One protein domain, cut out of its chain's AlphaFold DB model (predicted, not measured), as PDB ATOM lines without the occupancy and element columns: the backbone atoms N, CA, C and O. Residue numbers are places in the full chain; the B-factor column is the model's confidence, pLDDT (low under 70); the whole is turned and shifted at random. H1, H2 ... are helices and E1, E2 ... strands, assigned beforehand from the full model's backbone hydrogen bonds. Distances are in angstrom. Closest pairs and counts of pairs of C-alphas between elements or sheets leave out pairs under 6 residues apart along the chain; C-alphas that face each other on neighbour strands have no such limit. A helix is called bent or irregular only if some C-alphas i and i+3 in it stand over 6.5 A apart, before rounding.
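AT A GLANCE: This is residues 3 to 216 of the 224 residues of an uncharacterized protein of bacterium (UniProt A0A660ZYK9). One twisted sheet of seven antiparallel strands runs through the body; H2 packs on it at the end of E3 and E4, while H1 packs on E2, and H6 on E5 and E6, toward the other end. H3 packs on the face opposite to H2, H5 on E4, and H4 sits farthest out, only grazing the sheet. The 214 printed residues include six named helices and seven named strands, in the order E1 H1 E2 H2 E3 H3 E4 H4 H5 E5 E6 H6 E7; the class is mixed. Across the sheet the order is E4 E3 E1 E2 E6 E5 E7. The whole is compact, with a radius of gyration of the C-alphas of 16.9 A and spans of 48 by 41 by 33 A.

IN THESE COORDINATES: E1, residues 3 to 10, begins at C-alpha 3 (11.588, -50.669, -56.935). H1 is residues 15 to 26, and E2, residues 34 to 48, is 36.9 A long and bends by 51 degrees at residue 45. H2, residues 50 to 62, is 19.4 A long and irregular: C-alphas 51 and 54 are 7.3 A apart. E3 is residues 72 to 79, H3 83 to 87, E4 98 to 104, H4 107 to 114 and H5 121 to 126. E5, residues 134 to 143, spans 29.4 A, and E6, residues 162 to 174, spans 37.0 A. H6 is residues 178 to 189, and E7, residues 205 to 209, ends at C-alpha 209 (9.384, -50.085, -39.560).

HOW THE PARTS SIT: In the sheet, E1 and E2 are antiparallel neighbours, with N 6 and O 43 2.8 A apart, within hydrogen-bond range. E2 and E6 are antiparallel at 157 degrees, with N 38 and O 170 at 2.8 A. E5 and E6 form a hairpin, with N 139 and O 169 at 2.8 A. E2, H2 and E3 make a split strand-helix-strand unit, two strands running the same way with E1 between them; its crossover is right-handed. H1 is over E2 at a height over the sheet of 7.8 A. H2 is on the sheet; the C-alphas of Ala 54 and Val 102 in E4 are its closest, 6.0 A apart. H6 comes closest to E5 at the C-alphas of Val 137 and Arg 182, 6.1 A. Every O i to N i+4 pair is within hydrogen-bond range in H1, H3, H4, H5 and H6, and 7 of 9 are in H2.

THE WHOLE: The C-alphas of Gly 29 and Ala 51, the two farthest apart, are 49.0 A from each other. The printed part has no cut. The links E5 to E6 and H6 to E7 are long. Mean pLDDT of the printed part is 89.0; residues 146 to 151 and 194 to 196 are under 70.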
ATOM      1  N   ASP A   3      13.004 -50.526 -57.251       92.69
ATOM      2  CA  ASP A   3      11.588 -50.669 -56.935       92.69
ATOM      3  C   ASP A   3      10.850 -49.372 -57.328       92.69
ATOM      4  O   ASP A   3      11.406 -48.270 -57.277       92.69
ATOM      5  N   LEU A   4       9.582 -49.494 -57.729       95.56
ATOM      6  CA  LEU A   4       8.664 -48.360 -57.858       95.56
ATOM      7  C   LEU A   4       7.706 -48.376 -56.671       95.56
ATOM      8  O   LEU A   4       6.989 -49.356 -56.480       95.56
ATOM      9  N   SER A   5       7.636 -47.285 -55.912       96.50
ATOM     10  CA  SER A   5       6.666 -47.111 -54.826       96.50
ATOM     11  C   SER A   5       5.627 -46.057 -55.192       96.50
ATOM     12  O   SER A   5       5.976 -44.933 -55.533       96.50
ATOM     13  N   PHE A   6       4.348 -46.402 -55.093       96.56
ATOM     14  CA  PHE A   6       3.206 -45.539 -55.376       96.56
ATOM     15  C   PHE A   6       2.369 -45.388 -54.105       96.56
ATOM     16  O   PHE A   6       1.805 -46.359 -53.598       96.56
ATOM     17  N   LEU A   7       2.321 -44.169 -53.573       97.31
ATOM     18  CA  LEU A   7       1.593 -43.821 -52.358       97.31
ATOM     19  C   LEU A   7       0.296 -43.103 -52.706       97.31
ATOM     20  O   LEU A   7       0.288 -42.207 -53.550       97.31
ATOM     21  N   VAL A   8      -0.790 -43.475 -52.028       97.06
ATOM     22  CA  VAL A   8      -2.123 -42.899 -52.237       97.06
ATOM     23  C   VAL A   8      -2.742 -42.485 -50.913       97.06
ATOM     24  O   VAL A   8      -2.797 -43.268 -49.965       97.06
ATOM     25  N   ARG A   9      -3.282 -41.264 -50.875       95.88
ATOM     26  CA  ARG A   9      -4.004 -40.713 -49.719       95.88
ATOM     27  C   ARG A   9      -5.368 -40.181 -50.124       95.88
ATOM     28  O   ARG A   9      -5.514 -39.596 -51.193       95.88
ATOM     29  N   GLY A  10      -6.364 -40.293 -49.249       94.62
ATOM     30  CA  GLY A  10      -7.625 -39.564 -49.407       94.62
ATOM     31  C   GLY A  10      -7.425 -38.040 -49.390       94.62
ATOM     32  O   GLY A  10      -6.651 -37.507 -48.603       94.62
ATOM     33  N   ARG A  11      -8.139 -37.313 -50.254       92.94
ATOM     34  CA  ARG A  11      -8.227 -35.839 -50.216       92.94
ATOM     35  C   ARG A  11      -9.080 -35.354 -49.053       92.94
ATOM     36  O   ARG A  11      -8.872 -34.257 -48.547       92.94
ATOM     37  N   SER A  12     -10.078 -36.152 -48.688       92.31
ATOM     38  CA  SER A  12     -10.889 -35.940 -47.502       92.31
ATOM     39  C   SER A  12     -10.211 -36.542 -46.281       92.31
ATOM     40  O   SER A  12      -9.294 -37.352 -46.377       92.31
ATOM     41  N   VAL A  13     -10.754 -36.189 -45.127       90.50
ATOM     42  CA  VAL A  13     -10.447 -36.804 -43.842       90.50
ATOM     43  C   VAL A  13     -10.475 -38.340 -43.921       90.50
ATOM     44  O   VAL A  13     -11.456 -38.915 -44.400       90.50
ATOM     45  N   ASP A  14      -9.429 -38.999 -43.409       94.94
ATOM     46  CA  ASP A  14      -9.412 -40.453 -43.212       94.94
ATOM     47  C   ASP A  14     -10.063 -40.799 -41.864       94.94
ATOM     48  O   ASP A  14      -9.477 -40.638 -40.790       94.94
ATOM     49  N   LEU A  15     -11.306 -41.284 -41.925       94.62
ATOM     50  CA  LEU A  15     -12.078 -41.660 -40.740       94.62
ATOM     51  C   LEU A  15     -11.467 -42.841 -39.973       94.62
ATOM     52  O   LEU A  15     -11.652 -42.923 -38.758       94.62
ATOM     53  N   VAL A  16     -10.742 -43.739 -40.646       93.94
ATOM     54  CA  VAL A  16     -10.079 -44.884 -40.005       93.94
ATOM     55  C   VAL A  16      -8.915 -44.378 -39.168       93.94
ATOM     56  O   VAL A  16      -8.857 -44.663 -37.972       93.94
ATOM     57  N   ALA A  17      -8.044 -43.559 -39.761       95.19
ATOM     58  CA  ALA A  17      -6.913 -42.968 -39.054       95.19
ATOM     59  C   ALA A  17      -7.374 -42.066 -37.898       95.19
ATOM     60  O   ALA A  17      -6.851 -42.160 -36.789       95.19
ATOM     61  N   MET A  18      -8.429 -41.266 -38.096       95.62
ATOM     62  CA  MET A  18      -9.012 -40.456 -37.021       95.62
ATOM     63  C   MET A  18      -9.584 -41.287 -35.871       95.62
ATOM     64  O   MET A  18      -9.377 -40.949 -34.704       95.62
ATOM     65  N   THR A  19     -10.329 -42.348 -36.183       95.44
ATOM     66  CA  THR A  19     -10.943 -43.207 -35.162       95.44
ATOM     67  C   THR A  19      -9.870 -43.933 -34.363       95.44
ATOM     68  O   THR A  19      -9.925 -43.945 -33.134       95.44
ATOM     69  N   ALA A  20      -8.856 -44.457 -35.050       94.31
ATOM     70  CA  ALA A  20      -7.680 -45.038 -34.427       94.31
ATOM     71  C   ALA A  20      -6.965 -44.028 -33.520       94.31
ATOM     72  O   ALA A  20      -6.783 -44.289 -32.332       94.31
ATOM     73  N   ARG A  21      -6.635 -42.832 -34.022       95.56
ATOM     74  CA  ARG A  21      -6.007 -41.781 -33.208       95.56
ATOM     75  C   ARG A  21      -6.811 -41.501 -31.944       95.56
ATOM     76  O   ARG A  21      -6.252 -41.453 -30.856       95.56
ATOM     77  N   ARG A  22      -8.134 -41.372 -32.070       95.12
ATOM     78  CA  ARG A  22      -9.008 -41.149 -30.918       95.12
ATOM     79  C   ARG A  22      -8.939 -42.308 -29.924       95.12
ATOM     80  O   ARG A  22      -8.832 -42.050 -28.736       95.12
ATOM     81  N   ALA A  23      -8.965 -43.557 -30.385       92.94
ATOM     82  CA  ALA A  23      -8.841 -44.721 -29.510       92.94
ATOM     83  C   ALA A  23      -7.485 -44.762 -28.779       92.94
ATOM     84  O   ALA A  23      -7.461 -45.032 -27.580       92.94
ATOM     85  N   LEU A  24      -6.383 -44.412 -29.453       92.75
ATOM     86  CA  LEU A  24      -5.066 -44.239 -28.826       92.75
ATOM     87  C   LEU A  24      -5.115 -43.180 -27.714       92.75
ATOM     88  O   LEU A  24      -4.726 -43.445 -26.579       92.75
ATOM     89  N   GLN A  25      -5.655 -42.001 -28.016       94.62
ATOM     90  CA  GLN A  25      -5.707 -40.885 -27.071       94.62
ATOM     91  C   GLN A  25      -6.630 -41.165 -25.877       94.62
ATOM     92  O   GLN A  25      -6.271 -40.869 -24.740       94.62
ATOM     93  N   THR A  26      -7.817 -41.733 -26.119       94.12
ATOM     94  CA  THR A  26      -8.855 -41.877 -25.089       94.12
ATOM     95  C   THR A  26      -8.881 -43.259 -24.456       94.12
ATOM     96  O   THR A  26      -8.839 -43.371 -23.238       94.12
ATOM     97  N   THR A  27      -8.971 -44.317 -25.262       89.44
ATOM     98  CA  THR A  27      -9.184 -45.683 -24.759       89.44
ATOM     99  C   THR A  27      -7.899 -46.267 -24.190       89.44
ATOM    100  O   THR A  27      -7.941 -46.929 -23.157       89.44
ATOM    101  N   LEU A  28      -6.763 -45.990 -24.834       87.81
ATOM    102  CA  LEU A  28      -5.438 -46.384 -24.349       87.81
ATOM    103  C   LEU A  28      -4.791 -45.318 -23.448       87.81
ATOM    104  O   LEU A  28      -3.697 -45.535 -22.939       87.81
ATOM    105  N   GLY A  29      -5.476 -44.192 -23.213       91.69
ATOM    106  CA  GLY A  29      -5.080 -43.181 -22.230       91.69
ATOM    107  C   GLY A  29      -3.829 -42.376 -22.590       91.69
ATOM    108  O   GLY A  29      -3.207 -41.815 -21.694       91.69
ATOM    109  N   LEU A  30      -3.454 -42.314 -23.871       93.19
ATOM    110  CA  LEU A  30      -2.215 -41.660 -24.311       93.19
ATOM    111  C   LEU A  30      -2.327 -40.134 -24.414       93.19
ATOM    112  O   LEU A  30      -1.310 -39.452 -24.483       93.19
ATOM    113  N   GLY A  31      -3.544 -39.579 -24.416       94.88
ATOM    114  CA  GLY A  31      -3.771 -38.131 -24.432       94.88
ATOM    115  C   GLY A  31      -2.935 -37.400 -25.490       94.88
ATOM    116  O   GLY A  31      -2.907 -37.798 -26.652       94.88
ATOM    117  N   ASP A  32      -2.224 -36.356 -25.069       94.62
ATOM    118  CA  ASP A  32      -1.431 -35.489 -25.952       94.62
ATOM    119  C   ASP A  32      -0.055 -36.075 -26.335       94.62
ATOM    120  O   ASP A  32       0.736 -35.408 -27.010       94.62
ATOM    121  N   GLU A  33       0.250 -37.311 -25.920       95.69
ATOM    122  CA  GLU A  33       1.429 -38.050 -26.390       95.69
ATOM    123  C   GLU A  33       1.320 -38.328 -27.894       95.69
ATOM    124  O   GLU A  33       2.292 -38.151 -28.628       95.69
ATOM    125  N   VAL A  34       0.127 -38.719 -28.361       96.44
ATOM    126  CA  VAL A  34      -0.166 -38.986 -29.775       96.44
ATOM    127  C   VAL A  34      -0.776 -37.739 -30.397       96.44
ATOM    128  O   VAL A  34      -1.923 -37.388 -30.125       96.44
ATOM    129  N   LEU A  35      -0.016 -37.087 -31.270       96.38
ATOM    130  CA  LEU A  35      -0.411 -35.838 -31.913       96.38
ATOM    131  C   LEU A  35      -1.191 -36.088 -33.196       96.38
ATOM    132  O   LEU A  35      -2.192 -35.421 -33.461       96.38
ATOM    133  N   ASP A  36      -0.742 -37.061 -33.987       96.00
ATOM    134  CA  ASP A  36      -1.413 -37.394 -35.231       96.00
ATOM    135  C   ASP A  36      -1.233 -38.849 -35.653       96.00
ATOM    136  O   ASP A  36      -0.321 -39.548 -35.207       96.00
ATOM    137  N   LEU A  37      -2.127 -39.295 -36.530       96.06
ATOM    138  CA  LEU A  37      -2.051 -40.600 -37.163       96.06
ATOM    139  C   LEU A  37      -2.511 -40.475 -38.608       96.06
ATOM    140  O   LEU A  37      -3.631 -40.050 -38.889       96.06
ATOM    141  N   MET A  38      -1.641 -40.883 -39.518       95.69
ATOM    142  CA  MET A  38      -1.868 -40.846 -40.952       95.69
ATOM    143  C   MET A  38      -1.847 -42.261 -41.512       95.69
ATOM    144  O   MET A  38      -1.124 -43.130 -41.017       95.69
ATOM    145  N   ARG A  39      -2.645 -42.464 -42.558       95.69
ATOM    146  CA  ARG A  39      -2.754 -43.723 -43.278       95.69
ATOM    147  C   ARG A  39      -2.688 -43.458 -44.772       95.69
ATOM    148  O   ARG A  39      -3.435 -42.631 -45.293       95.69
ATOM    149  N   ASP A  40      -1.839 -44.213 -45.446       96.25
ATOM    150  CA  ASP A  40      -1.665 -44.176 -46.887       96.25
ATOM    151  C   ASP A  40      -1.719 -45.599 -47.434       96.25
ATOM    152  O   ASP A  40      -1.262 -46.548 -46.794       96.25
ATOM    153  N   GLN A  41      -2.276 -45.761 -48.627       94.88
ATOM    154  CA  GLN A  41      -2.120 -47.006 -49.367       94.88
ATOM    155  C   GLN A  41      -0.762 -46.990 -50.057       94.88
ATOM    156  O   GLN A  41      -0.360 -45.969 -50.620       94.88
ATOM    157  N   LEU A  42      -0.077 -48.126 -50.018       94.56
ATOM    158  CA  LEU A  42       1.190 -48.347 -50.687       94.56
ATOM    159  C   LEU A  42       1.034 -49.449 -51.727       94.56
ATOM    160  O   LEU A  42       0.552 -50.541 -51.437       94.56
ATOM    161  N   VAL A  43       1.518 -49.154 -52.924       93.00
ATOM    162  CA  VAL A  43       1.789 -50.124 -53.975       93.00
ATOM    163  C   VAL A  43       3.290 -50.116 -54.254       93.00
ATOM    164  O   VAL A  43       3.845 -49.062 -54.552       93.00
ATOM    165  N   CYS A  44       3.949 -51.272 -54.176       93.62
ATOM    166  CA  CYS A  44       5.336 -51.439 -54.616       93.62
ATOM    167  C   CYS A  44       5.425 -52.436 -55.771       93.62
ATOM    168  O   CYS A  44       4.776 -53.481 -55.738       93.62
ATOM    169  N   ILE A  45       6.270 -52.134 -56.757       92.94
ATOM    170  CA  ILE A  45       6.567 -53.010 -57.895       92.94
ATOM    171  C   ILE A  45       8.069 -53.258 -57.934       92.94
ATOM    172  O   ILE A  45       8.839 -52.299 -57.973       92.94
ATOM    173  N   ALA A  46       8.472 -54.527 -57.908       91.88
ATOM    174  CA  ALA A  46       9.883 -54.896 -57.874       91.88
ATOM    175  C   ALA A  46      10.550 -54.750 -59.241       91.88
ATOM    176  O   ALA A  46       9.979 -55.172 -60.242       91.88
ATOM    177  N   GLY A  47      11.795 -54.275 -59.278       90.56
ATOM    178  CA  GLY A  47      12.648 -54.398 -60.466       90.56
ATOM    179  C   GLY A  47      12.171 -53.615 -61.695       90.56
ATOM    180  O   GLY A  47      12.456 -54.004 -62.827       90.56
ATOM    181  N   VAL A  48      11.453 -52.517 -61.483       91.44
ATOM    182  CA  VAL A  48      11.113 -51.566 -62.540       91.44
ATOM    183  C   VAL A  48      12.394 -50.859 -62.994       91.44
ATOM    184  O   VAL A  48      13.252 -50.477 -62.198       91.44
ATOM    185  N   GLU A  49      12.581 -50.722 -64.303       91.44
ATOM    186  CA  GLU A  49      13.647 -49.870 -64.829       91.44
ATOM    187  C   GLU A  49      13.271 -48.400 -64.641       91.44
ATOM    188  O   GLU A  49      12.151 -48.001 -64.961       91.44
ATOM    189  N   ASP A  50      14.215 -47.579 -64.179       90.62
ATOM    190  CA  ASP A  50      13.985 -46.155 -63.896       90.62
ATOM    191  C   ASP A  50      13.386 -45.421 -65.116       90.62
ATOM    192  O   ASP A  50      12.481 -44.601 -64.976       90.62
ATOM    193  N   ALA A  51      13.810 -45.788 -66.334       91.75
ATOM    194  CA  ALA A  51      13.292 -45.238 -67.591       91.75
ATOM    195  C   ALA A  51      11.807 -45.570 -67.861       91.75
ATOM    196  O   ALA A  51      11.135 -44.830 -68.579       91.75
ATOM    197  N   SER A  52      11.285 -46.650 -67.276       93.25
ATOM    198  CA  SER A  52       9.886 -47.089 -67.394       93.25
ATOM    199  C   SER A  52       9.028 -46.690 -66.188       93.25
ATOM    200  O   SER A  52       7.818 -46.915 -66.196       93.25
ATOM    201  N   ALA A  53       9.611 -46.080 -65.151       94.56
ATOM    202  CA  ALA A  53       8.909 -45.734 -63.916       94.56
ATOM    203  C   ALA A  53       7.689 -44.822 -64.155       94.56
ATOM    204  O   ALA A  53       6.632 -45.018 -63.551       94.56
ATOM    205  N   ALA A  54       7.803 -43.861 -65.079       95.69
ATOM    206  CA  ALA A  54       6.709 -42.956 -65.436       95.69
ATOM    207  C   ALA A  54       5.537 -43.684 -66.116       95.69
ATOM    208  O   ALA A  54       4.376 -43.402 -65.818       95.69
ATOM    209  N   GLU A  55       5.828 -44.652 -66.987       95.62
ATOM    210  CA  GLU A  55       4.810 -45.467 -67.656       95.62
ATOM    211  C   GLU A  55       4.040 -46.325 -66.642       95.62
ATOM    212  O   GLU A  55       2.809 -46.355 -66.650       95.62
ATOM    213  N   TRP A  56       4.756 -46.951 -65.704       94.75
ATOM    214  CA  TRP A  56       4.146 -47.695 -64.601       94.75
ATOM    215  C   TRP A  56       3.311 -46.807 -63.680       94.75
ATOM    216  O   TRP A  56       2.194 -47.181 -63.326       94.75
ATOM    217  N   SER A  57       3.805 -45.617 -63.328       95.31
ATOM    218  CA  SER A  57       3.045 -44.643 -62.539       95.31
ATOM    219  C   SER A  57       1.720 -44.281 -63.220       95.31
ATOM    220  O   SER A  57       0.663 -44.328 -62.587       95.31
ATOM    221  N   ALA A  58       1.756 -43.989 -64.524       94.81
ATOM    222  CA  ALA A  58       0.563 -43.684 -65.307       94.81
ATOM    223  C   ALA A  58      -0.404 -44.878 -65.379       94.81
ATOM    224  O   ALA A  58      -1.616 -44.698 -65.233       94.81
ATOM    225  N   ALA A  59       0.120 -46.098 -65.543       93.31
ATOM    226  CA  ALA A  59      -0.685 -47.312 -65.532       93.31
ATOM    227  C   ALA A  59      -1.423 -47.472 -64.193       93.31
ATOM    228  O   ALA A  59      -2.649 -47.563 -64.191       93.31
ATOM    229  N   ILE A  60      -0.722 -47.400 -63.055       91.75
ATOM    230  CA  ILE A  60      -1.324 -47.484 -61.710       91.75
ATOM    231  C   ILE A  60      -2.392 -46.399 -61.519       91.75
ATOM    232  O   ILE A  60      -3.506 -46.699 -61.086       91.75
ATOM    233  N   ALA A  61      -2.094 -45.151 -61.890       92.50
ATOM    234  CA  ALA A  61      -3.032 -44.035 -61.771       92.50
ATOM    235  C   ALA A  61      -4.282 -44.194 -62.662       92.50
ATOM    236  O   ALA A  61      -5.345 -43.661 -62.343       92.50
ATOM    237  N   SER A  62      -4.198 -44.945 -63.764       91.31
ATOM    238  CA  SER A  62      -5.352 -45.225 -64.633       91.31
ATOM    239  C   SER A  62      -6.347 -46.225 -64.023       91.31
ATOM    240  O   SER A  62      -7.517 -46.282 -64.417       91.31
ATOM    241  N   HIS A  63      -5.916 -46.994 -63.021       87.69
ATOM    242  CA  HIS A  63      -6.723 -48.026 -62.393       87.69
ATOM    243  C   HIS A  63      -7.613 -47.461 -61.273       87.69
ATOM    244  O   HIS A  63      -7.193 -47.287 -60.131       87.69
ATOM    245  N   GLN A  64      -8.902 -47.276 -61.583       82.81
ATOM    246  CA  GLN A  64      -9.928 -46.709 -60.681       82.81
ATOM    247  C   GLN A  64     -10.074 -47.417 -59.323       82.81
ATOM    248  O   GLN A  64     -10.542 -46.811 -58.360       82.81
ATOM    249  N   HIS A  65      -9.709 -48.698 -59.243       81.50
ATOM    250  CA  HIS A  65      -9.754 -49.463 -57.997       81.50
ATOM    251  C   HIS A  65      -8.648 -49.063 -57.006       81.50
ATOM    252  O   HIS A  65      -8.797 -49.299 -55.811       81.50
ATOM    253  N   TRP A  66      -7.579 -48.421 -57.485       82.69
ATOM    254  CA  TRP A  66      -6.465 -47.926 -56.672       82.69
ATOM    255  C   TRP A  66      -6.464 -46.410 -56.558       82.69
ATOM    256  O   TRP A  66      -6.290 -45.850 -55.477       82.69
ATOM    257  N   PHE A  67      -6.713 -45.721 -57.667       91.50
ATOM    258  CA  PHE A  67      -6.665 -44.274 -57.706       91.50
ATOM    259  C   PHE A  67      -7.925 -43.694 -58.332       91.50
ATOM    260  O   PHE A  67      -8.315 -44.021 -59.449       91.50
ATOM    261  N   ASN A  68      -8.550 -42.772 -57.603       93.88
ATOM    262  CA  ASN A  68      -9.607 -41.931 -58.128       93.88
ATOM    263  C   ASN A  68      -9.143 -40.472 -58.027       93.88
ATOM    264  O   ASN A  68      -9.066 -39.961 -56.906       93.88
ATOM    265  N   PRO A  69      -8.900 -39.766 -59.147       94.00
ATOM    266  CA  PRO A  69      -8.350 -38.408 -59.127       94.00
ATOM    267  C   PRO A  69      -9.230 -37.397 -58.381       94.00
ATOM    268  O   PRO A  69      -8.731 -36.403 -57.861       94.00
ATOM    269  N   ASN A  70     -10.534 -37.660 -58.268       93.94
ATOM    270  CA  ASN A  70     -11.456 -36.786 -57.545       93.94
ATOM    271  C   ASN A  70     -11.411 -37.003 -56.027       93.94
ATOM    272  O   ASN A  70     -11.794 -36.114 -55.269       93.94
ATOM    273  N   LYS A  71     -10.976 -38.183 -55.572       93.19
ATOM    274  CA  LYS A  71     -10.991 -38.565 -54.151       93.19
ATOM    275  C   LYS A  71      -9.606 -38.690 -53.545       93.19
ATOM    276  O   LYS A  71      -9.492 -38.551 -52.333       93.19
ATOM    277  N   HIS A  72      -8.580 -38.952 -54.345       96.31
ATOM    278  CA  HIS A  72      -7.251 -39.316 -53.870       96.31
ATOM    279  C   HIS A  72      -6.181 -38.322 -54.334       96.31
ATOM    280  O   HIS A  72      -6.333 -37.639 -55.349       96.31
ATOM    281  N   ARG A  73      -5.109 -38.244 -53.551       95.94
ATOM    282  CA  ARG A  73      -3.794 -37.708 -53.901       95.94
ATOM    283  C   ARG A  73      -2.846 -38.869 -54.120       95.94
ATOM    284  O   ARG A  73      -3.038 -39.915 -53.498       95.94
ATOM    285  N   PHE A  74      -1.821 -38.671 -54.935       97.38
ATOM    286  CA  PHE A  74      -0.778 -39.670 -55.107       97.38
ATOM    287  C   PHE A  74       0.610 -39.056 -55.264       97.38
ATOM    288  O   PHE A  74       0.770 -37.899 -55.666       97.38
ATOM    289  N   ALA A  75       1.615 -39.866 -54.971       97.56
ATOM    290  CA  ALA A  75       2.978 -39.648 -55.420       97.56
ATOM    291  C   ALA A  75       3.620 -41.001 -55.728       97.56
ATOM    292  O   ALA A  75       3.424 -41.971 -54.993       97.56
ATOM    293  N   SER A  76       4.375 -41.056 -56.814       97.56
ATOM    294  CA  SER A  76       5.160 -42.211 -57.212       97.56
ATOM    295  C   SER A  76       6.644 -41.888 -57.149       97.56
ATOM    296  O   SER A  76       7.078 -40.763 -57.410       97.56
ATOM    297  N   PHE A  77       7.424 -42.890 -56.769       96.75
ATOM    298  CA  PHE A  77       8.831 -42.735 -56.466       96.75
ATOM    299  C   PHE A  77       9.632 -43.896 -57.028       96.75
ATOM    300  O   PHE A  77       9.225 -45.049 -56.882       96.75
ATOM    301  N   VAL A  78      10.814 -43.591 -57.556       95.69
ATOM    302  CA  VAL A  78      11.888 -44.581 -57.603       95.69
ATOM    303  C   VAL A  78      12.330 -44.813 -56.164       95.69
ATOM    304  O   VAL A  78      12.693 -43.871 -55.447       95.69
ATOM    305  N   SER A  79      12.290 -46.060 -55.722       94.12
ATOM    306  CA  SER A  79      12.682 -46.483 -54.382       94.12
ATOM    307  C   SER A  79      13.937 -47.350 -54.422       94.12
ATOM    308  O   SER A  79      14.391 -47.809 -55.472       94.12
ATOM    309  N   ALA A  80      14.610 -47.442 -53.281       91.38
ATOM    310  CA  ALA A  80      15.695 -48.383 -53.076       91.38
ATOM    311  C   ALA A  80      15.140 -49.810 -53.014       91.38
ATOM    312  O   ALA A  80      14.071 -50.036 -52.442       91.38
ATOM    313  N   ASP A  81      15.896 -50.749 -53.576       87.19
ATOM    314  CA  ASP A  81      15.548 -52.166 -53.578       87.19
ATOM    315  C   ASP A  81      15.506 -52.721 -52.151       87.19
ATOM    316  O   ASP A  81      16.225 -52.266 -51.255       87.19
ATOM    317  N   GLY A  82      14.705 -53.765 -51.954       83.69
ATOM    318  CA  GLY A  82      14.698 -54.543 -50.713       83.69
ATOM    319  C   GLY A  82      13.364 -54.548 -49.980       83.69
ATOM    320  O   GLY A  82      13.225 -55.301 -49.020       83.69
ATOM    321  N   ALA A  83      12.357 -53.813 -50.463       86.88
ATOM    322  CA  ALA A  83      10.991 -53.892 -49.943       86.88
ATOM    323  C   ALA A  83      10.494 -55.350 -49.900       86.88
ATOM    324  O   ALA A  83      10.034 -55.842 -48.871       86.88
ATOM    325  N   PHE A  84      10.688 -56.085 -50.998       86.88
ATOM    326  CA  PHE A  84      10.281 -57.487 -51.109       86.88
ATOM    327  C   PHE A  84      11.138 -58.446 -50.273       86.88
ATOM    328  O   PHE A  84      10.647 -59.482 -49.826       86.88
ATOM    329  N   ALA A  85      12.410 -58.119 -50.036       84.38
ATOM    330  CA  ALA A  85      13.243 -58.890 -49.118       84.38
ATOM    331  C   ALA A  85      12.759 -58.713 -47.671       84.38
ATOM    332  O   ALA A  85      12.612 -59.704 -46.957       84.38
ATOM    333  N   ALA A  86      12.434 -57.476 -47.278       84.81
ATOM    334  CA  ALA A  86      11.936 -57.145 -45.948       84.81
ATOM    335  C   ALA A  86      10.627 -57.876 -45.627       84.81
ATOM    336  O   ALA A  86      10.526 -58.534 -44.594       84.81
ATOM    337  N   ILE A  87       9.649 -57.856 -46.541       83.69
ATOM    338  CA  ILE A  87       8.361 -58.526 -46.291       83.69
ATOM    339  C   ILE A  87       8.470 -60.056 -46.236       83.69
ATOM    340  O   ILE A  87       7.691 -60.705 -45.542       83.69
ATOM    341  N   LYS A  88       9.466 -60.633 -46.926       82.50
ATOM    342  CA  LYS A  88       9.805 -62.066 -46.871       82.50
ATOM    343  C   LYS A  88      10.593 -62.436 -45.603       82.50
ATOM    344  O   LYS A  88      11.031 -63.576 -45.478       82.50
ATOM    345  N   GLY A  89      10.793 -61.491 -44.678       76.25
ATOM    346  CA  GLY A  89      11.536 -61.689 -43.433       76.25
ATOM    347  C   GLY A  89      13.057 -61.724 -43.604       76.25
ATOM    348  O   GLY A  89      13.763 -62.123 -42.683       76.25
ATOM    349  N   ASN A  90      13.576 -61.311 -44.764       75.38
ATOM    350  CA  ASN A  90      14.998 -61.381 -45.114       75.38
ATOM    351  C   ASN A  90      15.714 -60.024 -44.984       75.38
ATOM    352  O   ASN A  90      16.625 -59.731 -45.757       75.38
ATOM    353  N   GLY A  91      15.308 -59.187 -44.028       74.44
ATOM    354  CA  GLY A  91      15.954 -57.903 -43.751       74.44
ATOM    355  C   GLY A  91      14.989 -56.830 -43.260       74.44
ATOM    356  O   GLY A  91      13.807 -57.088 -43.038       74.44
ATOM    357  N   ASP A  92      15.515 -55.618 -43.114       83.19
ATOM    358  CA  ASP A  92      14.741 -54.423 -42.791       83.19
ATOM    359  C   ASP A  92      14.269 -53.710 -44.060       83.19
ATOM    360  O   ASP A  92      14.864 -53.846 -45.133       83.19
ATOM    361  N   TRP A  93      13.215 -52.903 -43.931       89.44
ATOM    362  CA  TRP A  93      12.801 -52.025 -45.018       89.44
ATOM    363  C   TRP A  93      13.930 -51.046 -45.388       89.44
ATOM    364  O   TRP A  93      14.561 -50.483 -44.484       89.44
ATOM    365  N   PRO A  94      14.188 -50.797 -46.687       87.25
ATOM    366  CA  PRO A  94      15.313 -49.973 -47.112       87.25
ATOM    367  C   PRO A  94      15.270 -48.557 -46.523       87.25
ATOM    368  O   PRO A  94      14.213 -47.934 -46.400       87.25
ATOM    369  N   SER A  95      16.443 -48.024 -46.169       84.62
ATOM    370  CA  SER A  95      16.596 -46.662 -45.652       84.62
ATOM    371  C   SER A  95      17.883 -46.017 -46.191       84.62
ATOM    372  O   SER A  95      18.961 -46.555 -45.940       84.62
ATOM    373  N   PRO A  96      17.806 -44.882 -46.915       86.94
ATOM    374  CA  PRO A  96      16.585 -44.202 -47.354       86.94
ATOM    375  C   PRO A  96      15.762 -45.072 -48.320       86.94
ATOM    376  O   PRO A  96      16.311 -45.769 -49.168       86.94
ATOM    377  N   TRP A  97      14.437 -45.041 -48.163       91.38
ATOM    378  CA  TRP A  97      13.517 -45.833 -48.984       91.38
ATOM    379  C   TRP A  97      13.231 -45.156 -50.323       91.38
ATOM    380  O   TRP A  97      13.503 -45.719 -51.378       91.38
ATOM    381  N   LEU A  98      12.661 -43.953 -50.284       93.75
ATOM    382  CA  LEU A  98      12.291 -43.187 -51.470       93.75
ATOM    383  C   LEU A  98      13.516 -42.395 -51.935       93.75
ATOM    384  O   LEU A  98      14.160 -41.744 -51.111       93.75
ATOM    385  N   ARG A  99      13.842 -42.461 -53.231       92.31
ATOM    386  CA  ARG A  99      15.047 -41.835 -53.806       92.31
ATOM    387  C   ARG A  99      14.737 -40.670 -54.733       92.31
ATOM    388  O   ARG A  99      15.427 -39.659 -54.671       92.31
ATOM    389  N   GLU A 100      13.703 -40.793 -55.558       93.75
ATOM    390  CA  GLU A 100      13.338 -39.768 -56.540       93.75
ATOM    391  C   GLU A 100      11.826 -39.745 -56.770       93.75
ATOM    392  O   GLU A 100      11.195 -40.799 -56.761       93.75
ATOM    393  N   ILE A 101      11.243 -38.559 -56.984       95.50
ATOM    394  CA  ILE A 101       9.837 -38.412 -57.396       95.50
ATOM    395  C   ILE A 101       9.731 -38.637 -58.898       95.50
ATOM    396  O   ILE A 101      10.272 -37.857 -59.683       95.50
ATOM    397  N   VAL A 102       8.925 -39.621 -59.277       96.38
ATOM    398  CA  VAL A 102       8.553 -39.886 -60.667       96.38
ATOM    399  C   VAL A 102       7.402 -38.965 -61.066       96.38
ATOM    400  O   VAL A 102       7.543 -38.146 -61.974       96.38
ATOM    401  N   ASP A 103       6.282 -39.043 -60.346       96.56
ATOM    402  CA  ASP A 103       5.069 -38.278 -60.633       96.56
ATOM    403  C   ASP A 103       4.265 -37.999 -59.354       96.56
ATOM    404  O   ASP A 103       4.374 -38.714 -58.358       96.56
ATOM    405  N   THR A 104       3.463 -36.936 -59.353       96.62
ATOM    406  CA  THR A 104       2.582 -36.592 -58.234       96.62
ATOM    407  C   THR A 104       1.552 -35.537 -58.628       96.62
ATOM    408  O   THR A 104       1.831 -34.625 -59.404       96.62
ATOM    409  N   ASP A 105       0.370 -35.592 -58.011       94.94
ATOM    410  CA  ASP A 105      -0.646 -34.539 -58.121       94.94
ATOM    411  C   ASP A 105      -0.536 -33.457 -57.024       94.94
ATOM    412  O   ASP A 105      -1.451 -32.636 -56.852       94.94
ATOM    413  N   ARG A 106       0.567 -33.465 -56.260       93.75
ATOM    414  CA  ARG A 106       0.858 -32.509 -55.190       93.75
ATOM    415  C   ARG A 106       1.760 -31.369 -55.669       93.75
ATOM    416  O   ARG A 106       2.960 -31.580 -55.849       93.75
ATOM    417  N   PRO A 107       1.229 -30.142 -55.821       92.56
ATOM    418  CA  PRO A 107       2.007 -29.017 -56.341       92.56
ATOM    419  C   PRO A 107       3.170 -28.621 -55.423       92.56
ATOM    420  O   PRO A 107       4.197 -28.151 -55.899       92.56
ATOM    421  N   ASP A 108       3.041 -28.838 -54.114       91.38
ATOM    422  CA  ASP A 108       4.096 -28.565 -53.140       91.38
ATOM    423  C   ASP A 108       5.302 -29.507 -53.301       91.38
ATOM    424  O   ASP A 108       6.446 -29.060 -53.216       91.38
ATOM    425  N   LEU A 109       5.065 -30.782 -53.630       92.69
ATOM    426  CA  LEU A 109       6.131 -31.740 -53.932       92.69
ATOM    427  C   LEU A 109       6.805 -31.444 -55.273       92.69
ATOM    428  O   LEU A 109       8.027 -31.544 -55.372       92.69
ATOM    429  N   VAL A 110       6.030 -31.029 -56.280       92.56
ATOM    430  CA  VAL A 110       6.572 -30.573 -57.571       92.56
ATOM    431  C   VAL A 110       7.504 -29.377 -57.361       92.56
ATOM    432  O   VAL A 110       8.661 -29.428 -57.776       92.56
ATOM    433  N   ALA A 111       7.051 -28.349 -56.641       89.81
ATOM    434  CA  ALA A 111       7.848 -27.153 -56.374       89.81
ATOM    435  C   ALA A 111       9.122 -27.458 -55.564       89.81
ATOM    436  O   ALA A 111      10.196 -26.898 -55.811       89.81
ATOM    437  N   ALA A 112       9.035 -28.359 -54.584       86.56
ATOM    438  CA  ALA A 112      10.188 -28.732 -53.777       86.56
ATOM    439  C   ALA A 112      11.203 -29.599 -54.549       86.56
ATOM    440  O   ALA A 112      12.410 -29.422 -54.357       86.56
ATOM    441  N   ARG A 113      10.742 -30.452 -55.477       87.88
ATOM    442  CA  ARG A 113      11.599 -31.150 -56.450       87.88
ATOM    443  C   ARG A 113      12.331 -30.156 -57.350       87.88
ATOM    444  O   ARG A 113      13.549 -30.213 -57.452       87.88
ATOM    445  N   GLU A 114      11.600 -29.230 -57.968       89.38
ATOM    446  CA  GLU A 114      12.158 -28.243 -58.906       89.38
ATOM    447  C   GLU A 114      13.162 -27.290 -58.247       89.38
ATOM    448  O   GLU A 114      14.116 -26.851 -58.883       89.38
ATOM    449  N   SER A 115      12.981 -26.995 -56.958       86.75
ATOM    450  CA  SER A 115      13.908 -26.159 -56.187       86.75
ATOM    451  C   SER A 115      15.066 -26.927 -55.538       86.75
ATOM    452  O   SER A 115      15.917 -26.296 -54.912       86.75
ATOM    453  N   GLY A 116      15.108 -28.261 -55.652       83.44
ATOM    454  CA  GLY A 116      16.131 -29.101 -55.020       83.44
ATOM    455  C   GLY A 116      16.098 -29.082 -53.485       83.44
ATOM    456  O   GLY A 116      17.104 -29.375 -52.847       83.44
ATOM    457  N   LYS A 117      14.963 -28.707 -52.879       78.25
ATOM    458  CA  LYS A 117      14.812 -28.516 -51.422       78.25
ATOM    459  C   LYS A 117      14.229 -29.723 -50.690       78.25
ATOM    460  O   LYS A 117      13.899 -29.631 -49.509       78.25
ATOM    461  N   LEU A 118      14.047 -30.841 -51.381       76.75
ATOM    462  CA  LEU A 118      13.409 -32.014 -50.804       76.75
ATOM    463  C   LEU A 118      14.467 -32.957 -50.210       76.75
ATOM    464  O   LEU A 118      15.004 -33.817 -50.899       76.75
ATOM    465  N   GLU A 119      14.792 -32.761 -48.929       79.12
ATOM    466  CA  GLU A 119      15.798 -33.575 -48.219       79.12
ATOM    467  C   GLU A 119      15.285 -34.983 -47.871       79.12
ATOM    468  O   GLU A 119      16.015 -35.961 -48.001       79.12
ATOM    469  N   ASP A 120      14.026 -35.091 -47.433       88.31
ATOM    470  CA  ASP A 120      13.369 -36.359 -47.097       88.31
ATOM    471  C   ASP A 120      12.034 -36.456 -47.846       88.31
ATOM    472  O   ASP A 120      11.053 -35.773 -47.530       88.31
ATOM    473  N   LEU A 121      12.015 -37.320 -48.860       91.88
ATOM    474  CA  LEU A 121      10.869 -37.580 -49.732       91.88
ATOM    475  C   LEU A 121       9.650 -38.100 -48.973       91.88
ATOM    476  O   LEU A 121       8.521 -37.692 -49.260       91.88
ATOM    477  N   LEU A 122       9.869 -38.973 -47.988       92.25
ATOM    478  CA  LEU A 122       8.777 -39.522 -47.200       92.25
ATOM    479  C   LEU A 122       8.229 -38.456 -46.251       92.25
ATOM    480  O   LEU A 122       7.017 -38.329 -46.136       92.25
ATOM    481  N   ALA A 123       9.083 -37.641 -45.627       90.50
ATOM    482  CA  ALA A 123       8.621 -36.511 -44.821       90.50
ATOM    483  C   ALA A 123       7.824 -35.496 -45.656       90.50
ATOM    484  O   ALA A 123       6.779 -35.032 -45.204       90.50
ATOM    485  N   GLY A 124       8.272 -35.196 -46.881       91.50
ATOM    486  CA  GLY A 124       7.547 -34.330 -47.814       91.50
ATOM    487  C   GLY A 124       6.160 -34.882 -48.159       91.50
ATOM    488  O   GLY A 124       5.162 -34.160 -48.086       91.50
ATOM    489  N   TRP A 125       6.071 -36.178 -48.478       94.25
ATOM    490  CA  TRP A 125       4.787 -36.842 -48.714       94.25
ATOM    491  C   TRP A 125       3.904 -36.851 -47.464       94.25
ATOM    492  O   TRP A 125       2.725 -36.505 -47.522       94.25
ATOM    493  N   MET A 126       4.455 -37.218 -46.312       92.12
ATOM    494  CA  MET A 126       3.670 -37.309 -45.090       92.12
ATOM    495  C   MET A 126       3.153 -35.945 -44.646       92.12
ATOM    496  O   MET A 126       1.989 -35.856 -44.258       92.12
ATOM    497  N   ALA A 127       3.995 -34.917 -44.779       91.19
ATOM    498  CA  ALA A 127       3.792 -33.568 -44.267       91.19
ATOM    499  C   ALA A 127       3.316 -33.584 -42.800       91.19
ATOM    500  O   ALA A 127       2.239 -33.062 -42.505       91.19
ATOM    501  N   PRO A 128       4.074 -34.223 -41.879       91.00
ATOM    502  CA  PRO A 128       3.679 -34.283 -40.479       91.00
ATOM    503  C   PRO A 128       3.598 -32.865 -39.884       91.00
ATOM    504  O   PRO A 128       4.294 -31.961 -40.360       91.00
ATOM    505  N   PRO A 129       2.785 -32.651 -38.835       89.81
ATOM    506  CA  PRO A 129       2.695 -31.357 -38.176       89.81
ATOM    507  C   PRO A 129       4.064 -30.921 -37.649       89.81
ATOM    508  O   PRO A 129       4.854 -31.732 -37.171       89.81
ATOM    509  N   SER A 130       4.326 -29.619 -37.737       90.38
ATOM    510  CA  SER A 130       5.542 -28.976 -37.242       90.38
ATOM    511  C   SER A 130       5.403 -28.712 -35.740       90.38
ATOM    512  O   SER A 130       4.882 -27.671 -35.347       90.38
ATOM    513  N   GLU A 131       5.865 -29.647 -34.911       91.81
ATOM    514  CA  GLU A 131       5.748 -29.591 -33.450       91.81
ATOM    515  C   GLU A 131       7.082 -29.953 -32.781       91.81
ATOM    516  O   GLU A 131       7.655 -31.016 -33.026       91.81
ATOM    517  N   ALA A 132       7.575 -29.076 -31.903       90.56
ATOM    518  CA  ALA A 132       8.828 -29.305 -31.191       90.56
ATOM    519  C   ALA A 132       8.735 -30.530 -30.263       90.56
ATOM    520  O   ALA A 132       7.760 -30.706 -29.529       90.56
ATOM    521  N   GLY A 133       9.771 -31.374 -30.287       93.19
ATOM    522  CA  GLY A 133       9.807 -32.621 -29.514       93.19
ATOM    523  C   GLY A 133       8.868 -33.713 -30.038       93.19
ATOM    524  O   GLY A 133       8.676 -34.721 -29.362       93.19
ATOM    525  N   ALA A 134       8.269 -33.525 -31.219       96.25
ATOM    526  CA  ALA A 134       7.496 -34.555 -31.892       96.25
ATOM    527  C   ALA A 134       8.322 -35.278 -32.960       96.25
ATOM    528  O   ALA A 134       9.198 -34.699 -33.610       96.25
ATOM    529  N   PHE A 135       7.999 -36.550 -33.162       96.50
ATOM    530  CA  PHE A 135       8.628 -37.411 -34.147       96.50
ATOM    531  C   PHE A 135       7.572 -38.163 -34.953       96.50
ATOM    532  O   PHE A 135       6.626 -38.716 -34.392       96.50
ATOM    533  N   ALA A 136       7.764 -38.219 -36.269       95.69
ATOM    534  CA  ALA A 136       6.987 -39.051 -37.175       95.69
ATOM    535  C   ALA A 136       7.664 -40.416 -37.342       95.69
ATOM    536  O   ALA A 136       8.826 -40.500 -37.756       95.69
ATOM    537  N   VAL A 137       6.929 -41.487 -37.051       95.06
ATOM    538  CA  VAL A 137       7.394 -42.870 -37.198       95.06
ATOM    539  C   VAL A 137       6.464 -43.611 -38.141       95.06
ATOM    540  O   VAL A 137       5.250 -43.620 -37.943       95.06
ATOM    541  N   SER A 138       7.044 -44.230 -39.164       94.38
ATOM    542  CA  SER A 138       6.298 -44.880 -40.235       94.38
ATOM    543  C   SER A 138       6.464 -46.396 -40.190       94.38
ATOM    544  O   SER A 138       7.575 -46.893 -40.008       94.38
ATOM    545  N   PHE A 139       5.369 -47.119 -40.394       92.31
ATOM    546  CA  PHE A 139       5.307 -48.576 -40.455       92.31
ATOM    547  C   PHE A 139       4.538 -48.995 -41.694       92.31
ATOM    548  O   PHE A 139       3.531 -48.383 -42.044       92.31
ATOM    549  N   ILE A 140       4.998 -50.059 -42.331       92.38
ATOM    550  CA  ILE A 140       4.291 -50.698 -43.433       92.38
ATOM    551  C   ILE A 140       3.670 -51.966 -42.879       92.38
ATOM    552  O   ILE A 140       4.385 -52.803 -42.335       92.38
ATOM    553  N   ALA A 141       2.353 -52.076 -43.005       91.19
ATOM    554  CA  ALA A 141       1.579 -53.265 -42.691       91.19
ATOM    555  C   ALA A 141       1.106 -53.900 -43.999       91.19
ATOM    556  O   ALA A 141       0.608 -53.198 -44.881       91.19
ATOM    557  N   TYR A 142       1.281 -55.205 -44.142       89.38
ATOM    558  CA  TYR A 142       0.922 -55.947 -45.345       89.38
ATOM    559  C   TYR A 142       0.276 -57.270 -44.961       89.38
ATOM    560  O   TYR A 142       0.615 -57.864 -43.941       89.38
ATOM    561  N   ASP A 143      -0.659 -57.728 -45.780       84.75
ATOM    562  CA  ASP A 143      -1.340 -59.001 -45.566       84.75
ATOM    563  C   ASP A 143      -0.350 -60.171 -45.746       84.75
ATOM    564  O   ASP A 143       0.462 -60.152 -46.671       84.75
ATOM    565  N   LEU A 144      -0.347 -61.171 -44.861       78.88
ATOM    566  CA  LEU A 144       0.563 -62.320 -44.996       78.88
ATOM    567  C   LEU A 144       0.124 -63.316 -46.075       78.88
ATOM    568  O   LEU A 144       0.972 -64.024 -46.619       78.88
ATOM    569  N   GLU A 145      -1.172 -63.388 -46.369       74.56
ATOM    570  CA  GLU A 145      -1.735 -64.257 -47.401       74.56
ATOM    571  C   GLU A 145      -1.630 -63.590 -48.782       74.56
ATOM    572  O   GLU A 145      -1.207 -64.234 -49.744       74.56
ATOM    573  N   ASP A 146      -1.916 -62.284 -48.856       68.50
ATOM    574  CA  ASP A 146      -2.033 -61.540 -50.121       68.50
ATOM    575  C   ASP A 146      -0.862 -60.577 -50.421       68.50
ATOM    576  O   ASP A 146      -0.750 -60.053 -51.538       68.50
ATOM    577  N   GLY A 147       0.034 -60.327 -49.456       57.38
ATOM    578  CA  GLY A 147       1.022 -59.235 -49.487       57.38
ATOM    579  C   GLY A 147       2.095 -59.322 -50.569       57.38
ATOM    580  O   GLY A 147       2.735 -58.319 -50.870       57.38
ATOM    581  N   VAL A 148       2.273 -60.477 -51.214       61.84
ATOM    582  CA  VAL A 148       3.023 -60.585 -52.475       61.84
ATOM    583  C   VAL A 148       2.119 -61.227 -53.506       61.84
ATOM    584  O   VAL A 148       2.100 -62.444 -53.689       61.84
ATOM    585  N   SER A 149       1.346 -60.388 -54.176       64.88
ATOM    586  CA  SER A 149       0.429 -60.826 -55.216       64.88
ATOM    587  C   SER A 149       1.066 -60.697 -56.597       64.88
ATOM    588  O   SER A 149       2.044 -59.981 -56.820       64.88
ATOM    589  N   ARG A 150       0.488 -61.405 -57.568       63.44
ATOM    590  CA  ARG A 150       0.703 -61.077 -58.981       63.44
ATOM    591  C   ARG A 150      -0.078 -59.808 -59.306       63.44
ATOM    592  O   ARG A 150      -1.108 -59.546 -58.685       63.44
ATOM    593  N   LEU A 151       0.380 -59.058 -60.308       66.94
ATOM    594  CA  LEU A 151      -0.380 -57.932 -60.848       66.94
ATOM    595  C   LEU A 151      -1.834 -58.359 -61.119       66.94
ATOM    596  O   LEU A 151      -2.043 -59.411 -61.739       66.94
ATOM    597  N   PRO A 152      -2.837 -57.580 -60.675       73.31
ATOM    598  CA  PRO A 152      -4.222 -57.888 -60.991       73.31
ATOM    599  C   PRO A 152      -4.457 -57.834 -62.501       73.31
ATOM    600  O   PRO A 152      -3.644 -57.320 -63.265       73.31
ATOM    601  N   VAL A 153      -5.588 -58.363 -62.961       74.06
ATOM    602  CA  VAL A 153      -5.928 -58.323 -64.390       74.06
ATOM    603  C   VAL A 153      -6.054 -56.865 -64.845       74.06
ATOM    604  O   VAL A 153      -6.808 -56.088 -64.261       74.06
ATOM    605  N   GLY A 154      -5.308 -56.485 -65.882       77.31
ATOM    606  CA  GLY A 154      -5.236 -55.102 -66.346       77.31
ATOM    607  C   GLY A 154      -4.249 -54.904 -67.493       77.31
ATOM    608  O   GLY A 154      -3.547 -55.834 -67.893       77.31
ATOM    609  N   HIS A 155      -4.215 -53.680 -68.023       83.56
ATOM    610  CA  HIS A 155      -3.213 -53.258 -68.995       83.56
ATOM    611  C   HIS A 155      -2.004 -52.699 -68.247       83.56
ATOM    612  O   HIS A 155      -2.007 -51.549 -67.820       83.56
ATOM    613  N   TRP A 156      -0.979 -53.534 -68.094       90.12
ATOM    614  CA  TRP A 156       0.281 -53.171 -67.451       90.12
ATOM    615  C   TRP A 156       1.395 -53.012 -68.492       90.12
ATOM    616  O   TRP A 156       1.377 -53.742 -69.485       90.12
ATOM    617  N   PRO A 157       2.392 -52.139 -68.248       90.38
ATOM    618  CA  PRO A 157       3.570 -51.998 -69.114       90.38
ATOM    619  C   PRO A 157       4.373 -53.295 -69.288       90.38
ATOM    620  O   PRO A 157       5.094 -53.469 -70.267       90.38
ATOM    621  N   GLY A 158       4.239 -54.242 -68.355       87.38
ATOM    622  CA  GLY A 158       4.847 -55.560 -68.468       87.38
ATOM    623  C   GLY A 158       4.191 -56.613 -67.579       87.38
ATOM    624  O   GLY A 158       3.291 -56.335 -66.789       87.38
ATOM    625  N   SER A 159       4.658 -57.852 -67.717       84.69
ATOM    626  CA  SER A 159       4.183 -59.017 -66.962       84.69
ATOM    627  C   SER A 159       5.302 -59.637 -66.130       84.69
ATOM    628  O   SER A 159       6.465 -59.535 -66.504       84.69
ATOM    629  N   GLY A 160       4.953 -60.358 -65.062       84.69
ATOM    630  CA  GLY A 160       5.924 -61.121 -64.262       84.69
ATOM    631  C   GLY A 160       6.647 -60.318 -63.179       84.69
ATOM    632  O   GLY A 160       7.570 -60.841 -62.566       84.69
ATOM    633  N   TYR A 161       6.214 -59.085 -62.927       88.44
ATOM    634  CA  TYR A 161       6.702 -58.261 -61.826       88.44
ATOM    635  C   TYR A 161       6.095 -58.729 -60.497       88.44
ATOM    636  O   TYR A 161       4.907 -59.070 -60.442       88.44
ATOM    637  N   GLU A 162       6.903 -58.740 -59.434       88.81
ATOM    638  CA  GLU A 162       6.389 -58.903 -58.072       88.81
ATOM    639  C   GLU A 162       5.705 -57.609 -57.629       88.81
ATOM    640  O   GLU A 162       6.174 -56.504 -57.921       88.81
ATOM    641  N   PHE A 163       4.581 -57.761 -56.933       88.94
ATOM    642  CA  PHE A 163       3.726 -56.656 -56.543       88.94
ATOM    643  C   PHE A 163       3.347 -56.768 -55.067       88.94
ATOM    644  O   PHE A 163       2.929 -57.829 -54.604       88.94
ATOM    645  N   LEU A 164       3.484 -55.666 -54.337       89.88
ATOM    646  CA  LEU A 164       3.126 -55.552 -52.926       89.88
ATOM    647  C   LEU A 164       2.033 -54.497 -52.779       89.88
ATOM    648  O   LEU A 164       2.223 -53.348 -53.180       89.88
ATOM    649  N   GLN A 165       0.918 -54.885 -52.159       90.25
ATOM    650  CA  GLN A 165      -0.066 -53.954 -51.610       90.25
ATOM    651  C   GLN A 165       0.087 -53.911 -50.101       90.25
ATOM    652  O   GLN A 165       0.138 -54.945 -49.441       90.25
ATOM    653  N   ALA A 166       0.149 -52.703 -49.560       92.19
ATOM    654  CA  ALA A 166       0.331 -52.494 -48.140       92.19
ATOM    655  C   ALA A 166      -0.350 -51.205 -47.678       92.19
ATOM    656  O   ALA A 166      -0.803 -50.374 -48.469       92.19
ATOM    657  N   VAL A 167      -0.389 -51.029 -46.365       93.19
ATOM    658  CA  VAL A 167      -0.793 -49.792 -45.709       93.19
ATOM    659  C   VAL A 167       0.430 -49.188 -45.038       93.19
ATOM    660  O   VAL A 167       1.071 -49.819 -44.202       93.19
ATOM    661  N   LEU A 168       0.737 -47.945 -45.389       95.19
ATOM    662  CA  LEU A 168       1.707 -47.126 -44.685       95.19
ATOM    663  C   LEU A 168       0.976 -46.372 -43.571       95.19
ATOM    664  O   LEU A 168       0.188 -45.460 -43.818       95.19
ATOM    665  N   TRP A 169       1.265 -46.746 -42.335       95.81
ATOM    666  CA  TRP A 169       0.875 -45.999 -41.151       95.81
ATOM    667  C   TRP A 169       1.991 -45.047 -40.762       95.81
ATOM    668  O   TRP A 169       3.154 -45.434 -40.737       95.81
ATOM    669  N   THR A 170       1.652 -43.812 -40.411       95.75
ATOM    670  CA  THR A 170       2.601 -42.897 -39.771       95.75
ATOM    671  C   THR A 170       1.968 -42.291 -38.539       95.75
ATOM    672  O   THR A 170       0.981 -41.563 -38.637       95.75
ATOM    673  N   ILE A 171       2.550 -42.585 -37.384       96.25
ATOM    674  CA  ILE A 171       2.166 -41.991 -36.108       96.25
ATOM    675  C   ILE A 171       3.100 -40.831 -35.793       96.25
ATOM    676  O   ILE A 171       4.306 -40.904 -36.039       96.25
ATOM    677  N   VAL A 172       2.538 -39.752 -35.260       97.19
ATOM    678  CA  VAL A 172       3.293 -38.601 -34.772       97.19
ATOM    679  C   VAL A 172       3.127 -38.551 -33.269       97.19
ATOM    680  O   VAL A 172       2.007 -38.400 -32.776       97.19
ATOM    681  N   LEU A 173       4.236 -38.692 -32.550       96.31
ATOM    682  CA  LEU A 173       4.242 -38.743 -31.094       96.31
ATOM    683  C   LEU A 173       5.301 -37.830 -30.490       96.31
ATOM    684  O   LEU A 173       6.340 -37.575 -31.101       96.31
ATOM    685  N   ARG A 174       5.037 -37.362 -29.273       96.44
ATOM    686  CA  ARG A 174       6.050 -36.700 -28.447       96.44
ATOM    687  C   ARG A 174       7.005 -37.741 -27.877       96.44
ATOM    688  O   ARG A 174       6.567 -38.762 -27.355       96.44
ATOM    689  N   ALA A 175       8.301 -37.471 -27.960       96.31
ATOM    690  CA  ALA A 175       9.335 -38.321 -27.379       96.31
ATOM    691  C   ALA A 175      10.591 -37.503 -27.064       96.31
ATOM    692  O   ALA A 175      10.769 -36.400 -27.577       96.31
ATOM    693  N   GLU A 176      11.473 -38.061 -26.239       95.62
ATOM    694  CA  GLU A 176      12.760 -37.434 -25.913       95.62
ATOM    695  C   GLU A 176      13.701 -37.415 -27.124       95.62
ATOM    696  O   GLU A 176      14.370 -36.415 -27.387       95.62
ATOM    697  N   ASP A 177      13.717 -38.505 -27.893       95.56
ATOM    698  CA  ASP A 177      14.534 -38.653 -29.089       95.56
ATOM    699  C   ASP A 177      13.903 -39.609 -30.119       95.56
ATOM    700  O   ASP A 177      12.841 -40.205 -29.910       95.56
ATOM    701  N   ALA A 178      14.578 -39.762 -31.259       93.44
ATOM    702  CA  ALA A 178      14.127 -40.601 -32.362       93.44
ATOM    703  C   ALA A 178      14.083 -42.105 -32.021       93.44
ATOM    704  O   ALA A 178      13.241 -42.836 -32.552       93.44
ATOM    705  N   ALA A 179      14.979 -42.592 -31.161       94.25
ATOM    706  CA  ALA A 179      15.020 -44.001 -30.783       94.25
ATOM    707  C   ALA A 179      13.862 -44.336 -29.835       94.25
ATOM    708  O   ALA A 179      13.140 -45.309 -30.068       94.25
ATOM    709  N   ALA A 180      13.630 -43.481 -28.835       95.56
ATOM    710  CA  ALA A 180      12.483 -43.543 -27.941       95.56
ATOM    711  C   ALA A 180      11.170 -43.452 -28.728       95.56
ATOM    712  O   ALA A 180      10.272 -44.268 -28.515       95.56
ATOM    713  N   ALA A 181      11.085 -42.537 -29.701       95.50
ATOM    714  CA  ALA A 181       9.914 -42.419 -30.561       95.50
ATOM    715  C   ALA A 181       9.629 -43.713 -31.335       95.50
ATOM    716  O   ALA A 181       8.492 -44.181 -31.375       95.50
ATOM    717  N   ARG A 182      10.660 -44.316 -31.942       93.50
ATOM    718  CA  ARG A 182      10.513 -45.563 -32.705       93.50
ATOM    719  C   ARG A 182      10.061 -46.722 -31.819       93.50
ATOM    720  O   ARG A 182       9.109 -47.408 -32.181       93.50
ATOM    721  N   ALA A 183      10.716 -46.918 -30.675       92.62
ATOM    722  CA  ALA A 183      10.369 -47.981 -29.736       92.62
ATOM    723  C   ALA A 183       8.926 -47.832 -29.234       92.62
ATOM    724  O   ALA A 183       8.165 -48.801 -29.217       92.62
ATOM    725  N   ARG A 184       8.526 -46.599 -28.899       93.44
ATOM    726  CA  ARG A 184       7.170 -46.301 -28.446       93.44
ATOM    727  C   ARG A 184       6.133 -46.520 -29.544       93.44
ATOM    728  O   ARG A 184       5.108 -47.144 -29.301       93.44
ATOM    729  N   ALA A 185       6.401 -46.068 -30.765       92.94
ATOM    730  CA  ALA A 185       5.502 -46.292 -31.891       92.94
ATOM    731  C   ALA A 185       5.288 -47.786 -32.180       92.94
ATOM    732  O   ALA A 185       4.161 -48.201 -32.439       92.94
ATOM    733  N   GLU A 186       6.341 -48.602 -32.100       90.31
ATOM    734  CA  GLU A 186       6.236 -50.050 -32.301       90.31
ATOM    735  C   GLU A 186       5.316 -50.706 -31.259       90.31
ATOM    736  O   GLU A 186       4.461 -51.519 -31.612       90.31
ATOM    737  N   GLU A 187       5.429 -50.302 -29.989       89.44
ATOM    738  CA  GLU A 187       4.546 -50.758 -28.908       89.44
ATOM    739  C   GLU A 187       3.071 -50.396 -29.164       89.44
ATOM    740  O   GLU A 187       2.172 -51.197 -28.901       89.44
ATOM    741  N   LEU A 188       2.819 -49.194 -29.690       89.19
ATOM    742  CA  LEU A 188       1.471 -48.668 -29.924       89.19
ATOM    743  C   LEU A 188       0.799 -49.224 -31.180       89.19
ATOM    744  O   LEU A 188      -0.430 -49.310 -31.246       89.19
ATOM    745  N   LEU A 189       1.581 -49.568 -32.199       84.31
ATOM    746  CA  LEU A 189       1.051 -49.956 -33.503       84.31
ATOM    747  C   LEU A 189       0.871 -51.467 -33.631       84.31
ATOM    748  O   LEU A 189      -0.099 -51.905 -34.252       84.31
ATOM    749  N   VAL A 190       1.737 -52.261 -33.002       83.19
ATOM    750  CA  VAL A 190       1.754 -53.719 -33.162       83.19
ATOM    751  C   VAL A 190       0.958 -54.400 -32.058       83.19
ATOM    752  O   VAL A 190       1.357 -54.392 -30.893       83.19
ATOM    753  N   THR A 191      -0.150 -55.047 -32.422       78.75
ATOM    754  CA  THR A 191      -1.036 -55.724 -31.462       78.75
ATOM    755  C   THR A 191      -0.384 -56.975 -30.886       78.75
ATOM    756  O   THR A 191      -0.447 -58.043 -31.483       78.75
ATOM    757  N   ARG A 192       0.252 -56.870 -29.714       74.19
ATOM    758  CA  ARG A 192       0.893 -58.019 -29.038       74.19
ATOM    759  C   ARG A 192      -0.005 -58.672 -27.992       74.19
ATOM    760  O   ARG A 192       0.156 -59.850 -27.685       74.19
ATOM    761  N   THR A 193      -0.938 -57.911 -27.426       70.75
ATOM    762  CA  THR A 193      -1.905 -58.389 -26.430       70.75
ATOM    763  C   THR A 193      -3.262 -57.734 -26.679       70.75
ATOM    764  O   THR A 193      -3.360 -56.775 -27.435       70.75
ATOM    765  N   ARG A 194      -4.335 -58.191 -26.017       65.94
ATOM    766  CA  ARG A 194      -5.668 -57.558 -26.151       65.94
ATOM    767  C   ARG A 194      -5.713 -56.102 -25.669       65.94
ATOM    768  O   ARG A 194      -6.693 -55.419 -25.938       65.94
ATOM    769  N   THR A 195      -4.704 -55.661 -24.922       67.25
ATOM    770  CA  THR A 195      -4.623 -54.330 -24.308       67.25
ATOM    771  C   THR A 195      -3.445 -53.509 -24.828       67.25
ATOM    772  O   THR A 195      -3.194 -52.434 -24.293       67.25
ATOM    773  N   SER A 196      -2.698 -53.999 -25.822       68.12
ATOM    774  CA  SER A 196      -1.545 -53.293 -26.384       68.12
ATOM    775  C   SER A 196      -1.463 -53.471 -27.892       68.12
ATOM    776  O   SER A 196      -1.654 -54.575 -28.401       68.12
ATOM    777  N   GLY A 197      -1.130 -52.382 -28.584       71.94
ATOM    778  CA  GLY A 197      -1.153 -52.310 -30.036       71.94
ATOM    779  C   GLY A 197      -2.565 -52.293 -30.621       71.94
ATOM    780  O   GLY A 197      -3.525 -52.726 -29.980       71.94
ATOM    781  N   MET A 198      -2.714 -51.721 -31.816       78.50
ATOM    782  CA  MET A 198      -4.051 -51.477 -32.371       78.50
ATOM    783  C   MET A 198      -4.142 -51.516 -33.900       78.50
ATOM    784  O   MET A 198      -5.237 -51.710 -34.421       78.50
ATOM    785  N   LEU A 199      -3.043 -51.291 -34.628       80.06
ATOM    786  CA  LEU A 199      -3.108 -51.040 -36.075       80.06
ATOM    787  C   LEU A 199      -2.608 -52.181 -36.941       80.06
ATOM    788  O   LEU A 199      -3.034 -52.273 -38.086       80.06
ATOM    789  N   VAL A 200      -1.728 -53.018 -36.400       80.19
ATOM    790  CA  VAL A 200      -1.243 -54.223 -37.064       80.19
ATOM    791  C   VAL A 200      -1.682 -55.426 -36.257       80.19
ATOM    792  O   VAL A 200      -1.399 -55.504 -35.054       80.19
ATOM    793  N   HIS A 201      -2.348 -56.371 -36.910       77.19
ATOM    794  CA  HIS A 201      -2.702 -57.653 -36.327       77.19
ATOM    795  C   HIS A 201      -1.662 -58.710 -36.734       77.19
ATOM    796  O   HIS A 201      -1.802 -59.315 -37.793       77.19
ATOM    797  N   PRO A 202      -0.646 -59.015 -35.905       74.25
ATOM    798  CA  PRO A 202       0.538 -59.776 -36.329       74.25
ATOM    799  C   PRO A 202       0.272 -61.233 -36.744       74.25
ATOM    800  O   PRO A 202       1.160 -61.898 -37.263       74.25
ATOM    801  N   HIS A 203      -0.928 -61.761 -36.483       72.25
ATOM    802  CA  HIS A 203      -1.333 -63.088 -36.962       72.25
ATOM    803  C   HIS A 203      -1.948 -63.078 -38.369       72.25
ATOM    804  O   HIS A 203      -2.081 -64.141 -38.958       72.25
ATOM    805  N   MET A 204      -2.352 -61.908 -38.867       74.62
ATOM    806  CA  MET A 204      -2.951 -61.718 -40.197       74.62
ATOM    807  C   MET A 204      -2.043 -60.871 -41.096       74.62
ATOM    808  O   MET A 204      -2.010 -61.048 -42.308       74.62
ATOM    809  N   GLU A 205      -1.284 -59.963 -40.490       81.12
ATOM    810  CA  GLU A 205      -0.474 -58.971 -41.177       81.12
ATOM    811  C   GLU A 205       0.991 -59.102 -40.759       81.12
ATOM    812  O   GLU A 205       1.319 -59.237 -39.576       81.12
ATOM    813  N   GLY A 206       1.883 -59.014 -41.740       83.44
ATOM    814  CA  GLY A 206       3.282 -58.710 -41.513       83.44
ATOM    815  C   GLY A 206       3.459 -57.204 -41.370       83.44
ATOM    816  O   GLY A 206       2.639 -56.409 -41.835       83.44
ATOM    817  N   TYR A 207       4.536 -56.791 -40.711       87.06
ATOM    818  CA  TYR A 207       4.871 -55.378 -40.627       87.06
ATOM    819  C   TYR A 207       6.369 -55.137 -40.576       87.06
ATOM    820  O   TYR A 207       7.149 -55.996 -40.170       87.06
ATOM    821  N   THR A 208       6.758 -53.925 -40.954       87.38
ATOM    822  CA  THR A 208       8.139 -53.458 -40.852       87.38
ATOM    823  C   THR A 208       8.191 -51.949 -40.628       87.38
ATOM    824  O   THR A 208       7.351 -51.197 -41.129       87.38
ATOM    825  N   ALA A 209       9.156 -51.501 -39.824       85.56
ATOM    826  CA  ALA A 209       9.384 -50.085 -39.560       85.56
ATOM    827  C   ALA A 209      10.195 -49.453 -40.700       85.56
ATOM    828  O   ALA A 209      11.174 -50.025 -41.175       85.56
ATOM    829  N   VAL A 210       9.830 -48.236 -41.103       86.25
ATOM    830  CA  VAL A 210      10.457 -47.537 -42.232       86.25
ATOM    831  C   VAL A 210      11.467 -46.506 -41.738       86.25
ATOM    832  O   VAL A 210      11.124 -45.357 -41.436       86.25
ATOM    833  N   GLY A 211      12.739 -46.902 -41.733       82.06
ATOM    834  CA  GLY A 211      13.856 -46.028 -41.371       82.06
ATOM    835  C   GLY A 211      13.838 -45.562 -39.909       82.06
ATOM    836  O   GLY A 211      13.239 -46.184 -39.028       82.06
ATOM    837  N   ALA A 212      14.560 -44.475 -39.631       83.75
ATOM    838  CA  ALA A 212      14.562 -43.828 -38.322       83.75
ATOM    839  C   ALA A 212      13.320 -42.941 -38.130       83.75
ATOM    840  O   ALA A 212      12.729 -42.460 -39.099       83.75
ATOM    841  N   ALA A 213      12.951 -42.691 -36.871       86.38
ATOM    842  CA  ALA A 213      11.953 -41.678 -36.552       86.38
ATOM    843  C   ALA A 213      12.443 -40.293 -36.999       86.38
ATOM    844  O   ALA A 213      13.609 -39.939 -36.802       86.38
ATOM    845  N   ARG A 214      11.549 -39.511 -37.603       91.31
ATOM    846  CA  ARG A 214      11.881 -38.212 -38.196       91.31
ATOM    847  C   ARG A 214      11.439 -37.098 -37.263       91.31
ATOM    848  O   ARG A 214      10.263 -37.091 -36.903       91.31
ATOM    849  N   PRO A 215      12.308 -36.150 -36.891       90.12
ATOM    850  CA  PRO A 215      11.874 -35.005 -36.111       90.12
ATOM    851  C   PRO A 215      10.866 -34.186 -36.922       90.12
ATOM    852  O   PRO A 215      11.107 -33.842 -38.083       90.12
ATOM    853  N   CYS A 216       9.749 -33.845 -36.294       88.62
ATOM    854  CA  CYS A 216       8.818 -32.850 -36.795       88.62
ATOM    855  C   CYS A 216       9.490 -31.481 -36.678       88.62
ATOM    856  O   CYS A 216       9.379 -30.809 -35.654       88.62
TER     857      CYS A 216